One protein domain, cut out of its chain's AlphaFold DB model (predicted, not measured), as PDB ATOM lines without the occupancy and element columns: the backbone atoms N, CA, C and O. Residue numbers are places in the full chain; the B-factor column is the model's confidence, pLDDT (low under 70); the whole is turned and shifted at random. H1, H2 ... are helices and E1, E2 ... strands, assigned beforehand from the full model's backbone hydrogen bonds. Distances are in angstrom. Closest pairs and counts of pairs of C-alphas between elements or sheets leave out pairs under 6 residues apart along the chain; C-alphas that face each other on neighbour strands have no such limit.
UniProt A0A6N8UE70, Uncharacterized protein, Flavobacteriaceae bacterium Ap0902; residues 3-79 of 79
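This is residues 3 to 79 of the 79 residues of an uncharacterized protein of Flavobacteriaceae bacterium Ap0902 (UniProt A0A6N8UE70). A small three-stranded sheet is grazed by two short helices, H1 and H2; a long helix, H3, packs on H2 at its start, then sticks out with residues 64 to 77. The 77 printed residues run E1 H1 H2 E2 E3 H3, a mixed class with a mixed sheet, E1 E2 E3. The whole is compact, radius of gyration of the C-alphas 12.8 A, spanning 33 by 27 by 23 A.

E1, residues 3 to 7, is parallel to E2, residues 35 to 40; N 4 and O 36 are 2.8 A apart. Between them, H1, residues 8 to 18, and H2, residues 22 to 29, complete a strand-helix-strand unit, parallel neighbours joined through helices, its crossover right-handed. H1 and H2 are close but not clearly touching; their closest C-alphas, Leu 15 and Met 22, are 6.8 A apart. E2 and E3, residues 46 to 52, form an antiparallel hairpin; N 37 and O 50 are 2.8 A apart. H3, residues 56 to 77, touches H2 with residues 56 to 63 alone; the closest C-alphas, Ala 27 and Val 56, are 6.0 A apart. Every O i to N i+4 pair is within hydrogen-bond range in H1 and H2, 13 of 18 in H3.

E1 begins at C-alpha 3 (-17.495, 10.504, -2.632). H3, 27.8 A long with a kink of 58 degrees near residue 67, ends at C-alpha 77 (-38.716, 11.953, 10.949).

The printed part has no cut, and its five links are tight. Residues 67 to 79 have pLDDT under 70.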
ATOM      1  N   LYS A   3     -16.568   9.894  -3.595       90.81
ATOM      2  CA  LYS A   3     -17.495  10.504  -2.632       90.81
ATOM      3  C   LYS A   3     -18.314  11.575  -3.333       90.81
ATOM      4  O   LYS A   3     -17.746  12.426  -4.012       90.81
ATOM      5  N   ILE A   4     -19.627  11.532  -3.152       90.31
ATOM      6  CA  ILE A   4     -20.573  12.494  -3.713       90.31
ATOM      7  C   ILE A   4     -21.317  13.121  -2.546       90.31
ATOM      8  O   ILE A   4     -21.940  12.421  -1.758       90.31
ATOM      9  N   GLN A   5     -21.271  14.443  -2.431       92.69
ATOM     10  CA  GLN A   5     -22.045  15.155  -1.424       92.69
ATOM     11  C   GLN A   5     -23.326  15.704  -2.050       92.69
ATOM     12  O   GLN A   5     -23.282  16.375  -3.081       92.69
ATOM     13  N   ILE A   6     -24.468  15.429  -1.422       91.88
ATOM     14  CA  ILE A   6     -25.787  15.856  -1.888       91.88
ATOM     15  C   ILE A   6     -26.479  16.648  -0.782       91.88
ATOM     16  O   ILE A   6     -26.555  16.215   0.367       91.88
ATOM     17  N   LYS A   7     -27.033  17.813  -1.131       93.00
ATOM     18  CA  LYS A   7     -27.928  18.556  -0.236       93.00
ATOM     19  C   LYS A   7     -29.268  17.824  -0.174       93.00
ATOM     20  O   LYS A   7     -29.974  17.741  -1.179       93.00
ATOM     21  N   ALA A   8     -29.617  17.292   0.997       89.75
ATOM     22  CA  ALA A   8     -30.758  16.392   1.161       89.75
ATOM     23  C   ALA A   8     -32.086  17.052   0.776       89.75
ATOM     24  O   ALA A   8     -32.851  16.487   0.000       89.75
ATOM     25  N   LYS A   9     -32.343  18.268   1.271       89.00
ATOM     26  CA  LYS A   9     -33.603  18.972   1.016       89.00
ATOM     27  C   LYS A   9     -33.830  19.238  -0.487       89.00
ATOM     28  O   LYS A   9     -34.832  18.746  -1.002       89.00
ATOM     29  N   PRO A  10     -32.913  19.899  -1.225       90.69
ATOM     30  CA  PRO A  10     -33.053  20.072  -2.674       90.69
ATOM     31  C   PRO A  10     -33.214  18.757  -3.442       90.69
ATOM     32  O   PRO A  10     -33.988  18.693  -4.393       90.69
ATOM     33  N   PHE A  11     -32.508  17.704  -3.030       90.75
ATOM     34  CA  PHE A  11     -32.592  16.397  -3.671       90.75
ATOM     35  C   PHE A  11     -33.982  15.767  -3.528       90.75
ATOM     36  O   PHE A  11     -34.595  15.400  -4.529       90.75
ATOM     37  N   PHE A  12     -34.521  15.684  -2.306       87.38
ATOM     38  CA  PHE A  12     -35.853  15.115  -2.083       87.38
ATOM     39  C   PHE A  12     -36.972  15.990  -2.660       87.38
ATOM     40  O   PHE A  12     -37.968  15.453  -3.144       87.38
ATOM     41  N   ASP A  13     -36.810  17.315  -2.650       90.94
ATOM     42  CA  ASP A  13     -37.747  18.232  -3.307       90.94
ATOM     43  C   ASP A  13     -37.770  17.981  -4.828       90.94
ATOM     44  O   ASP A  13     -38.844  17.884  -5.422       90.94
ATOM     45  N   LEU A  14     -36.604  17.771  -5.454       90.25
ATOM     46  CA  LEU A  14     -36.506  17.429  -6.876       90.25
ATOM     47  C   LEU A  14     -37.171  16.085  -7.204       90.25
ATOM     48  O   LEU A  14     -37.888  16.002  -8.200       90.25
ATOM     49  N   LEU A  15     -36.966  15.056  -6.372       89.69
ATOM     50  CA  LEU A  15     -37.613  13.748  -6.545       89.69
ATOM     51  C   LEU A  15     -39.141  13.873  -6.535       89.69
ATOM     52  O   LEU A  15     -39.800  13.307  -7.401       89.69
ATOM     53  N   LYS A  16     -39.696  14.667  -5.609       87.94
ATOM     54  CA  LYS A  16     -41.143  14.936  -5.537       87.94
ATOM     55  C   LYS A  16     -41.655  15.680  -6.768       87.94
ATOM     56  O   LYS A  16     -42.701  15.324  -7.293       87.94
ATOM     57  N   ILE A  17     -40.929  16.701  -7.229       92.25
ATOM     58  CA  ILE A  17     -41.314  17.491  -8.412       92.25
ATOM     59  C   ILE A  17     -41.324  16.622  -9.672       92.25
ATOM     60  O   ILE A  17     -42.187  16.789 -10.529       92.25
ATOM     61  N   LYS A  18     -40.352  15.715  -9.795       88.81
ATOM     62  CA  LYS A  18     -40.202  14.845 -10.963       88.81
ATOM     63  C   LYS A  18     -40.987  13.536 -10.873       88.81
ATOM     64  O   LYS A  18     -40.944  12.780 -11.836       88.81
ATOM     65  N   ASP A  19     -41.652  13.273  -9.748       88.81
ATOM     66  CA  ASP A  19     -42.261  11.976  -9.426       88.81
ATOM     67  C   ASP A  19     -41.287  10.804  -9.673       88.81
ATOM     68  O   ASP A  19     -41.617   9.786 -10.276       88.81
ATOM     69  N   GLN A  20     -40.024  10.994  -9.270       87.62
ATOM     70  CA  GLN A  20     -38.940  10.032  -9.483       87.62
ATOM     71  C   GLN A  20     -38.571   9.307  -8.193       87.62
ATOM     72  O   GLN A  20     -38.532   9.892  -7.108       87.62
ATOM     73  N   SER A  21     -38.218   8.027  -8.324       88.81
ATOM     74  CA  SER A  21     -37.668   7.251  -7.218       88.81
ATOM     75  C   SER A  21     -36.204   7.615  -6.977       88.81
ATOM     76  O   SER A  21     -35.403   7.697  -7.908       88.81
ATOM     77  N   MET A  22     -35.821   7.743  -5.705       88.19
ATOM     78  CA  MET A  22     -34.412   7.849  -5.299       88.19
ATOM     79  C   MET A  22     -33.573   6.697  -5.873       88.19
ATOM     80  O   MET A  22     -32.453   6.916  -6.328       88.19
ATOM     81  N   TRP A  23     -34.138   5.487  -5.898       89.69
ATOM     82  CA  TRP A  23     -33.480   4.287  -6.417       89.69
ATOM     83  C   TRP A  23     -33.213   4.362  -7.918       89.69
ATOM     84  O   TRP A  23     -32.169   3.901  -8.365       89.69
ATOM     85  N   ASP A  24     -34.105   4.997  -8.684       90.19
ATOM     86  CA  ASP A  24     -33.910   5.176 -10.126       90.19
ATOM     87  C   ASP A  24     -32.744   6.124 -10.408       90.19
ATOM     88  O   ASP A  24     -32.001   5.928 -11.369       90.19
ATOM     89  N   ILE A  25     -32.560   7.141  -9.560       90.19
ATOM     90  CA  ILE A  25     -31.400   8.034  -9.631       90.19
ATOM     91  C   ILE A  25     -30.127   7.285  -9.235       90.19
ATOM     92  O   ILE A  25     -29.120   7.388  -9.925       90.19
ATOM     93  N   PHE A  26     -30.168   6.497  -8.163       90.94
ATOM     94  CA  PHE A  26     -29.020   5.703  -7.721       90.94
ATOM     95  C   PHE A  26     -28.579   4.698  -8.785       90.94
ATOM     96  O   PHE A  26     -27.392   4.619  -9.074       90.94
ATOM     97  N   ALA A  27     -29.517   4.018  -9.446       91.50
ATOM     98  CA  ALA A  27     -29.213   3.103 -10.542       91.50
ATOM     99  C   ALA A  27     -28.494   3.795 -11.714       91.50
ATOM    100  O   ALA A  27     -27.659   3.175 -12.363       91.50
ATOM    101  N   GLN A  28     -28.788   5.074 -11.968       90.00
ATOM    102  CA  GLN A  28     -28.119   5.873 -13.004       90.00
ATOM    103  C   GLN A  28     -26.719   6.352 -12.597       90.00
ATOM    104  O   GLN A  28     -25.928   6.704 -13.467       90.00
ATOM    105  N   LEU A  29     -26.420   6.401 -11.295       89.19
ATOM    106  CA  LEU A  29     -25.112   6.811 -10.773       89.19
ATOM    107  C   LEU A  29     -24.100   5.660 -10.727       89.19
ATOM    108  O   LEU A  29     -22.905   5.919 -10.604       89.19
ATOM    109  N   ILE A  30     -24.566   4.413 -10.839       90.44
ATOM    110  CA  ILE A  30     -23.712   3.226 -10.835       90.44
ATOM    111  C   ILE A  30     -22.831   3.223 -12.084       90.44
ATOM    112  O   ILE A  30     -23.314   3.107 -13.211       90.44
ATOM    113  N   ASP A  31     -21.523   3.316 -11.864       88.00
ATOM    114  CA  ASP A  31     -20.498   3.357 -12.905       88.00
ATOM    115  C   ASP A  31     -19.507   2.182 -12.831       88.00
ATOM    116  O   ASP A  31     -18.485   2.194 -13.515       88.00
ATOM    117  N   GLY A  32     -19.818   1.149 -12.038       85.25
ATOM    118  CA  GLY A  32     -18.936   0.002 -11.803       85.25
ATOM    119  C   GLY A  32     -17.898   0.225 -10.700       85.25
ATOM    120  O   GLY A  32     -17.014  -0.609 -10.534       85.25
ATOM    121  N   GLU A  33     -17.983   1.329  -9.952       86.25
ATOM    122  CA  GLU A  33     -17.164   1.585  -8.768       86.25
ATOM    123  C   GLU A  33     -18.040   1.858  -7.539       86.25
ATOM    124  O   GLU A  33     -19.106   2.463  -7.636       86.25
ATOM    125  N   GLU A  34     -17.555   1.486  -6.353       85.50
ATOM    126  CA  GLU A  34     -18.206   1.877  -5.100       85.50
ATOM    127  C   GLU A  34     -18.129   3.395  -4.873       85.50
ATOM    128  O   GLU A  34     -17.049   4.021  -4.904       85.50
ATOM    129  N   GLN A  35     -19.289   3.978  -4.566       91.25
ATOM    130  CA  GLN A  35     -19.434   5.401  -4.282       91.25
ATOM    131  C   GLN A  35     -20.084   5.621  -2.913       91.25
ATOM    132  O   GLN A  35     -21.043   4.956  -2.536       91.25
ATOM    133  N   GLU A  36     -19.590   6.597  -2.160       92.69
ATOM    134  CA  GLU A  36     -20.223   7.054  -0.923       92.69
ATOM    135  C   GLU A  36     -21.017   8.333  -1.203       92.69
ATOM    136  O   GLU A  36     -20.444   9.369  -1.545       92.69
ATOM    137  N   ILE A  37     -22.336   8.271  -1.040       92.12
ATOM    138  CA  ILE A  37     -23.239   9.415  -1.129       92.12
ATOM    139  C   ILE A  37     -23.445   9.984   0.276       92.12
ATOM    140  O   ILE A  37     -24.025   9.342   1.147       92.12
ATOM    141  N   ILE A  38     -22.986  11.209   0.496       93.31
ATOM    142  CA  ILE A  38     -23.067  11.921   1.769       93.31
ATOM    143  C   ILE A  38     -24.204  12.930   1.668       93.31
ATOM    144  O   ILE A  38     -24.095  13.951   0.985       93.31
ATOM    145  N   PHE A  39     -25.304  12.660   2.362       91.94
ATOM    146  CA  PHE A  39     -26.416  13.589   2.453       91.94
ATOM    147  C   PHE A  39     -26.148  14.612   3.547       91.94
ATOM    148  O   PHE A  39     -25.953  14.272   4.714       91.94
ATOM    149  N   THR A  40     -26.166  15.882   3.162       93.81
ATOM    150  CA  THR A  40     -25.917  17.017   4.052       93.81
ATOM    151  C   THR A  40     -27.127  17.932   4.125       93.81
ATOM    152  O   THR A  40     -27.945  18.007   3.202       93.81
ATOM    153  N   HIS A  41     -27.241  18.630   5.243       90.81
ATOM    154  CA  HIS A  41     -28.152  19.742   5.425       90.81
ATOM    155  C   HIS A  41     -27.602  21.006   4.723       90.81
ATOM    156  O   HIS A  41     -26.503  21.004   4.152       90.81
ATOM    157  N   GLU A  42     -28.389  22.084   4.684       89.06
ATOM    158  CA  GLU A  42     -28.023  23.320   3.971       89.06
ATOM    159  C   GLU A  42     -26.710  23.934   4.482       89.06
ATOM    160  O   GLU A  42     -25.903  24.386   3.674       89.06
ATOM    161  N   ASP A  43     -26.447  23.816   5.781       92.56
ATOM    162  CA  ASP A  43     -25.248  24.256   6.511       92.56
ATOM    163  C   ASP A  43     -24.057  23.275   6.430       92.56
ATOM    164  O   ASP A  43     -23.121  23.385   7.212       92.56
ATOM    165  N   ASP A  44     -24.104  22.301   5.515       88.44
ATOM    166  CA  ASP A  44     -23.093  21.238   5.345       88.44
ATOM    167  C   ASP A  44     -23.019  20.218   6.494       88.44
ATOM    168  O   ASP A  44     -22.193  19.305   6.458       88.44
ATOM    169  N   THR A  45     -23.939  20.275   7.463       91.38
ATOM    170  CA  THR A  45     -24.044  19.246   8.501       91.38
ATOM    171  C   THR A  45     -24.418  17.899   7.874       91.38
ATOM    172  O   THR A  45     -25.425  17.784   7.174       91.38
ATOM    173  N   VAL A  46     -23.620  16.856   8.120       90.38
ATOM    174  CA  VAL A  46     -23.900  15.494   7.636       90.38
ATOM    175  C   VAL A  46     -25.150  14.949   8.322       90.38
ATOM    176  O   VAL A  46     -25.214  14.869   9.545       90.38
ATOM    177  N   LEU A  47     -26.137  14.556   7.519       88.56
ATOM    178  CA  LEU A  47     -27.370  13.933   7.991       88.56
ATOM    179  C   LEU A  47     -27.231  12.411   7.996       88.56
ATOM    180  O   LEU A  47     -27.560  11.761   8.986       88.56
ATOM    181  N   PHE A  48     -26.756  11.844   6.888       85.19
ATOM    182  CA  PHE A  48     -26.505  10.413   6.747       85.19
ATOM    183  C   PHE A  48     -25.635  10.129   5.519       85.19
ATOM    184  O   PHE A  48     -25.629  10.898   4.559       85.19
ATOM    185  N   ASN A  49     -24.955   8.984   5.533       89.50
ATOM    186  CA  ASN A  49     -24.181   8.487   4.400       89.50
ATOM    187  C   ASN A  49     -24.854   7.229   3.851       89.50
ATOM    188  O   ASN A  49     -25.399   6.423   4.608       89.50
ATOM    189  N   TYR A  50     -24.800   7.063   2.539       88.81
ATOM    190  CA  TYR A  50     -25.281   5.893   1.827       88.81
ATOM    191  C   TYR A  50     -24.166   5.368   0.924       88.81
ATOM    192  O   TYR A  50     -23.580   6.128   0.159       88.81
ATOM    193  N   PHE A  51     -23.868   4.077   1.017       90.25
ATOM    194  CA  PHE A  51     -22.892   3.429   0.146       90.25
ATOM    195  C   PHE A  51     -23.628   2.874  -1.068       90.25
ATOM    196  O   PHE A  51     -24.405   1.925  -0.949       90.25
ATOM    197  N   LEU A  52     -23.409   3.512  -2.216       91.44
ATOM    198  CA  LEU A  52     -23.918   3.058  -3.496       91.44
ATOM    199  C   LEU A  52     -23.088   1.843  -3.940       91.44
ATOM    200  O   LEU A  52     -21.861   1.968  -4.047       91.44
ATOM    201  N   PRO A  53     -23.728   0.685  -4.178       90.38
ATOM    202  CA  PRO A  53     -23.029  -0.499  -4.653       90.38
ATOM    203  C   PRO A  53     -22.504  -0.293  -6.074       90.38
ATOM    204  O   PRO A  53     -22.986   0.554  -6.826       90.38
ATOM    205  N   GLU A  54     -21.542  -1.120  -6.462       91.62
ATOM    206  CA  GLU A  54     -20.924  -1.080  -7.790       91.62
ATOM    207  C   GLU A  54     -21.836  -1.608  -8.910       91.62
ATOM    208  O   GLU A  54     -21.544  -1.412 -10.090       91.62
ATOM    209  N   ASN A  55     -22.942  -2.283  -8.566       91.81
ATOM    210  CA  ASN A  55     -23.849  -2.897  -9.530       91.81
ATOM    211  C   ASN A  55     -25.337  -2.768  -9.140       91.81
ATOM    212  O   ASN A  55     -25.720  -2.612  -7.978       91.81
ATOM    213  N   VAL A  56     -26.200  -2.822 -10.159       90.62
ATOM    214  CA  VAL A  56     -27.653  -2.618 -10.020       90.62
ATOM    215  C   VAL A  56     -28.337  -3.789  -9.297       90.62
ATOM    216  O   VAL A  56     -29.388  -3.600  -8.686       90.62
ATOM    217  N   GLU A  57     -27.778  -4.999  -9.354       91.12
ATOM    218  CA  GLU A  57     -28.347  -6.167  -8.666       91.12
ATOM    219  C   GLU A  57     -28.278  -6.002  -7.148       91.12
ATOM    220  O   GLU A  57     -29.289  -6.155  -6.461       91.12
ATOM    221  N   GLU A  58     -27.129  -5.581  -6.628       90.31
ATOM    222  CA  GLU A  58     -26.965  -5.247  -5.216       90.31
ATOM    223  C   GLU A  58     -27.858  -4.082  -4.794       90.31
ATOM    224  O   GLU A  58     -28.459  -4.130  -3.717       90.31
ATOM    225  N   LEU A  59     -28.019  -3.071  -5.655       91.00
ATOM    226  CA  LEU A  59     -28.934  -1.959  -5.398       91.00
ATOM    227  C   LEU A  59     -30.378  -2.448  -5.222       91.00
ATOM    228  O   LEU A  59     -31.058  -2.013  -4.294       91.00
ATOM    229  N   LYS A  60     -30.844  -3.379  -6.064       88.94
ATOM    230  CA  LYS A  60     -32.194  -3.964  -5.957       88.94
ATOM    231  C   LYS A  60     -32.372  -4.762  -4.670       88.94
ATOM    232  O   LYS A  60     -33.374  -4.588  -3.981       88.94
ATOM    233  N   VAL A  61     -31.381  -5.573  -4.297       88.19
ATOM    234  CA  VAL A  61     -31.404  -6.318  -3.026       88.19
ATOM    235  C   VAL A  61     -31.450  -5.361  -1.832       88.19
ATOM    236  O   VAL A  61     -32.157  -5.615  -0.852       88.19
ATOM    237  N   GLN A  62     -30.713  -4.249  -1.892       85.31
ATOM    238  CA  GLN A  62     -30.787  -3.211  -0.867       85.31
ATOM    239  C   GLN A  62     -32.154  -2.532  -0.850       85.31
ATOM    240  O   GLN A  62     -32.720  -2.390   0.228       85.31
ATOM    241  N   GLN A  63     -32.707  -2.164  -2.008       86.69
ATOM    242  CA  GLN A  63     -34.035  -1.564  -2.127       86.69
ATOM    243  C   GLN A  63     -35.097  -2.440  -1.460       86.69
ATOM    244  O   GLN A  63     -35.839  -1.939  -0.617       86.69
ATOM    245  N   GLU A  64     -35.128  -3.739  -1.774       83.81
ATOM    246  CA  GLU A  64     -36.074  -4.700  -1.195       83.81
ATOM    247  C   GLU A  64     -35.992  -4.721   0.337       83.81
ATOM    248  O   GLU A  64     -37.012  -4.566   1.013       83.81
ATOM    249  N   LYS A  65     -34.771  -4.792   0.890       78.06
ATOM    250  CA  LYS A  65     -34.515  -4.757   2.342       78.06
ATOM    251  C   LYS A  65     -34.851  -3.404   2.980       78.06
ATOM    252  O   LYS A  65     -35.295  -3.340   4.125       78.06
ATOM    253  N   PHE A  66     -34.656  -2.312   2.250       72.81
ATOM    254  CA  PHE A  66     -34.863  -0.951   2.737       72.81
ATOM    255  C   PHE A  66     -36.351  -0.589   2.838       72.81
ATOM    256  O   PHE A  66     -36.732   0.201   3.704       72.81
ATOM    257  N   THR A  67     -37.216  -1.187   2.007       61.28
ATOM    258  CA  THR A  67     -38.661  -0.891   1.975       61.28
ATOM    259  C   THR A  67     -39.386  -1.141   3.300       61.28
ATOM    260  O   THR A  67     -40.387  -0.475   3.570       61.28
ATOM    261  N   GLU A  68     -38.896  -2.052   4.144       57.44
ATOM    262  CA  GLU A  68     -39.537  -2.373   5.426       57.44
ATOM    263  C   GLU A  68     -39.016  -1.533   6.600       57.44
ATOM    264  O   GLU A  68     -39.806  -1.037   7.413       57.44
ATOM    265  N   GLU A  69     -37.699  -1.329   6.698       55.47
ATOM    266  CA  GLU A  69     -37.093  -0.603   7.822       55.47
ATOM    267  C   GLU A  69     -37.126   0.920   7.648       55.47
ATOM    268  O   GLU A  69     -37.340   1.664   8.613       55.47
ATOM    269  N   PHE A  70     -36.953   1.413   6.420       60.78
ATOM    270  CA  PHE A  70     -36.868   2.848   6.164       60.78
ATOM    271  C   PHE A  70     -38.228   3.537   6.185       60.78
ATOM    272  O   PHE A  70     -38.331   4.635   6.729       60.78
ATOM    273  N   LYS A  71     -39.295   2.884   5.694       55.34
ATOM    274  CA  LYS A  71     -40.676   3.400   5.805       55.34
ATOM    275  C   LYS A  71     -41.000   3.786   7.251       55.34
ATOM    276  O   LYS A  71     -41.548   4.856   7.497       55.34
ATOM    277  N   LYS A  72     -40.569   2.958   8.209       56.59
ATOM    278  CA  LYS A  72     -40.747   3.201   9.646       56.59
ATOM    279  C   LYS A  72     -39.891   4.356  10.174       56.59
ATOM    280  O   LYS A  72     -40.370   5.110  11.014       56.59
ATOM    281  N   LYS A  73     -38.644   4.514   9.711       58.34
ATOM    282  CA  LYS A  73     -37.742   5.596  10.160       58.34
ATOM    283  C   LYS A  73     -38.085   6.956   9.550       58.34
ATOM    284  O   LYS A  73     -38.130   7.937  10.282       58.34
ATOM    285  N   VAL A  74     -38.378   7.023   8.252       56.62
ATOM    286  CA  VAL A  74     -38.745   8.279   7.575       56.62
ATOM    287  C   VAL A  74     -40.083   8.805   8.050       56.62
ATOM    288  O   VAL A  74     -40.194   9.991   8.335       56.62
ATOM    289  N   GLN A  75     -41.080   7.938   8.227       54.69
ATOM    290  CA  GLN A  75     -42.366   8.371   8.771       54.69
ATOM    291  C   GLN A  75     -42.238   8.948  10.189       54.69
ATOM    292  O   GLN A  75     -43.033   9.791  10.577       54.69
ATOM    293  N   LYS A  76     -41.211   8.543  10.943       51.91
ATOM    294  CA  LYS A  76     -40.912   9.064  12.282       51.91
ATOM    295  C   LYS A  76     -40.086  10.360  12.277       51.91
ATOM    296  O   LYS A  76     -39.978  10.997  13.312       51.91
ATOM    297  N   LEU A  77     -39.475  10.712  11.145       50.72
ATOM    298  CA  LEU A  77     -38.716  11.953  10.949       50.72
ATOM    299  C   LEU A  77     -39.581  13.090  10.380       50.72
ATOM    300  O   LEU A  77     -39.182  14.245  10.464       50.72
ATOM    301  N   TYR A  78     -40.742  12.764   9.801       44.88
ATOM    302  CA  TYR A  78     -41.677  13.716   9.188       44.88
ATOM    303  C   TYR A  78     -43.056  13.784   9.885       44.88
ATOM    304  O   TYR A  78     -43.936  14.481   9.382       44.88
ATOM    305  N   ASN A  79     -43.235  13.091  11.018       41.81
ATOM    306  CA  ASN A  79     -44.360  13.252  11.955       41.81
ATOM    307  C   ASN A  79     -43.861  13.896  13.248       41.81
ATOM    308  O   ASN A  79     -44.650  14.646  13.862       41.81
TER     309      ASN A  79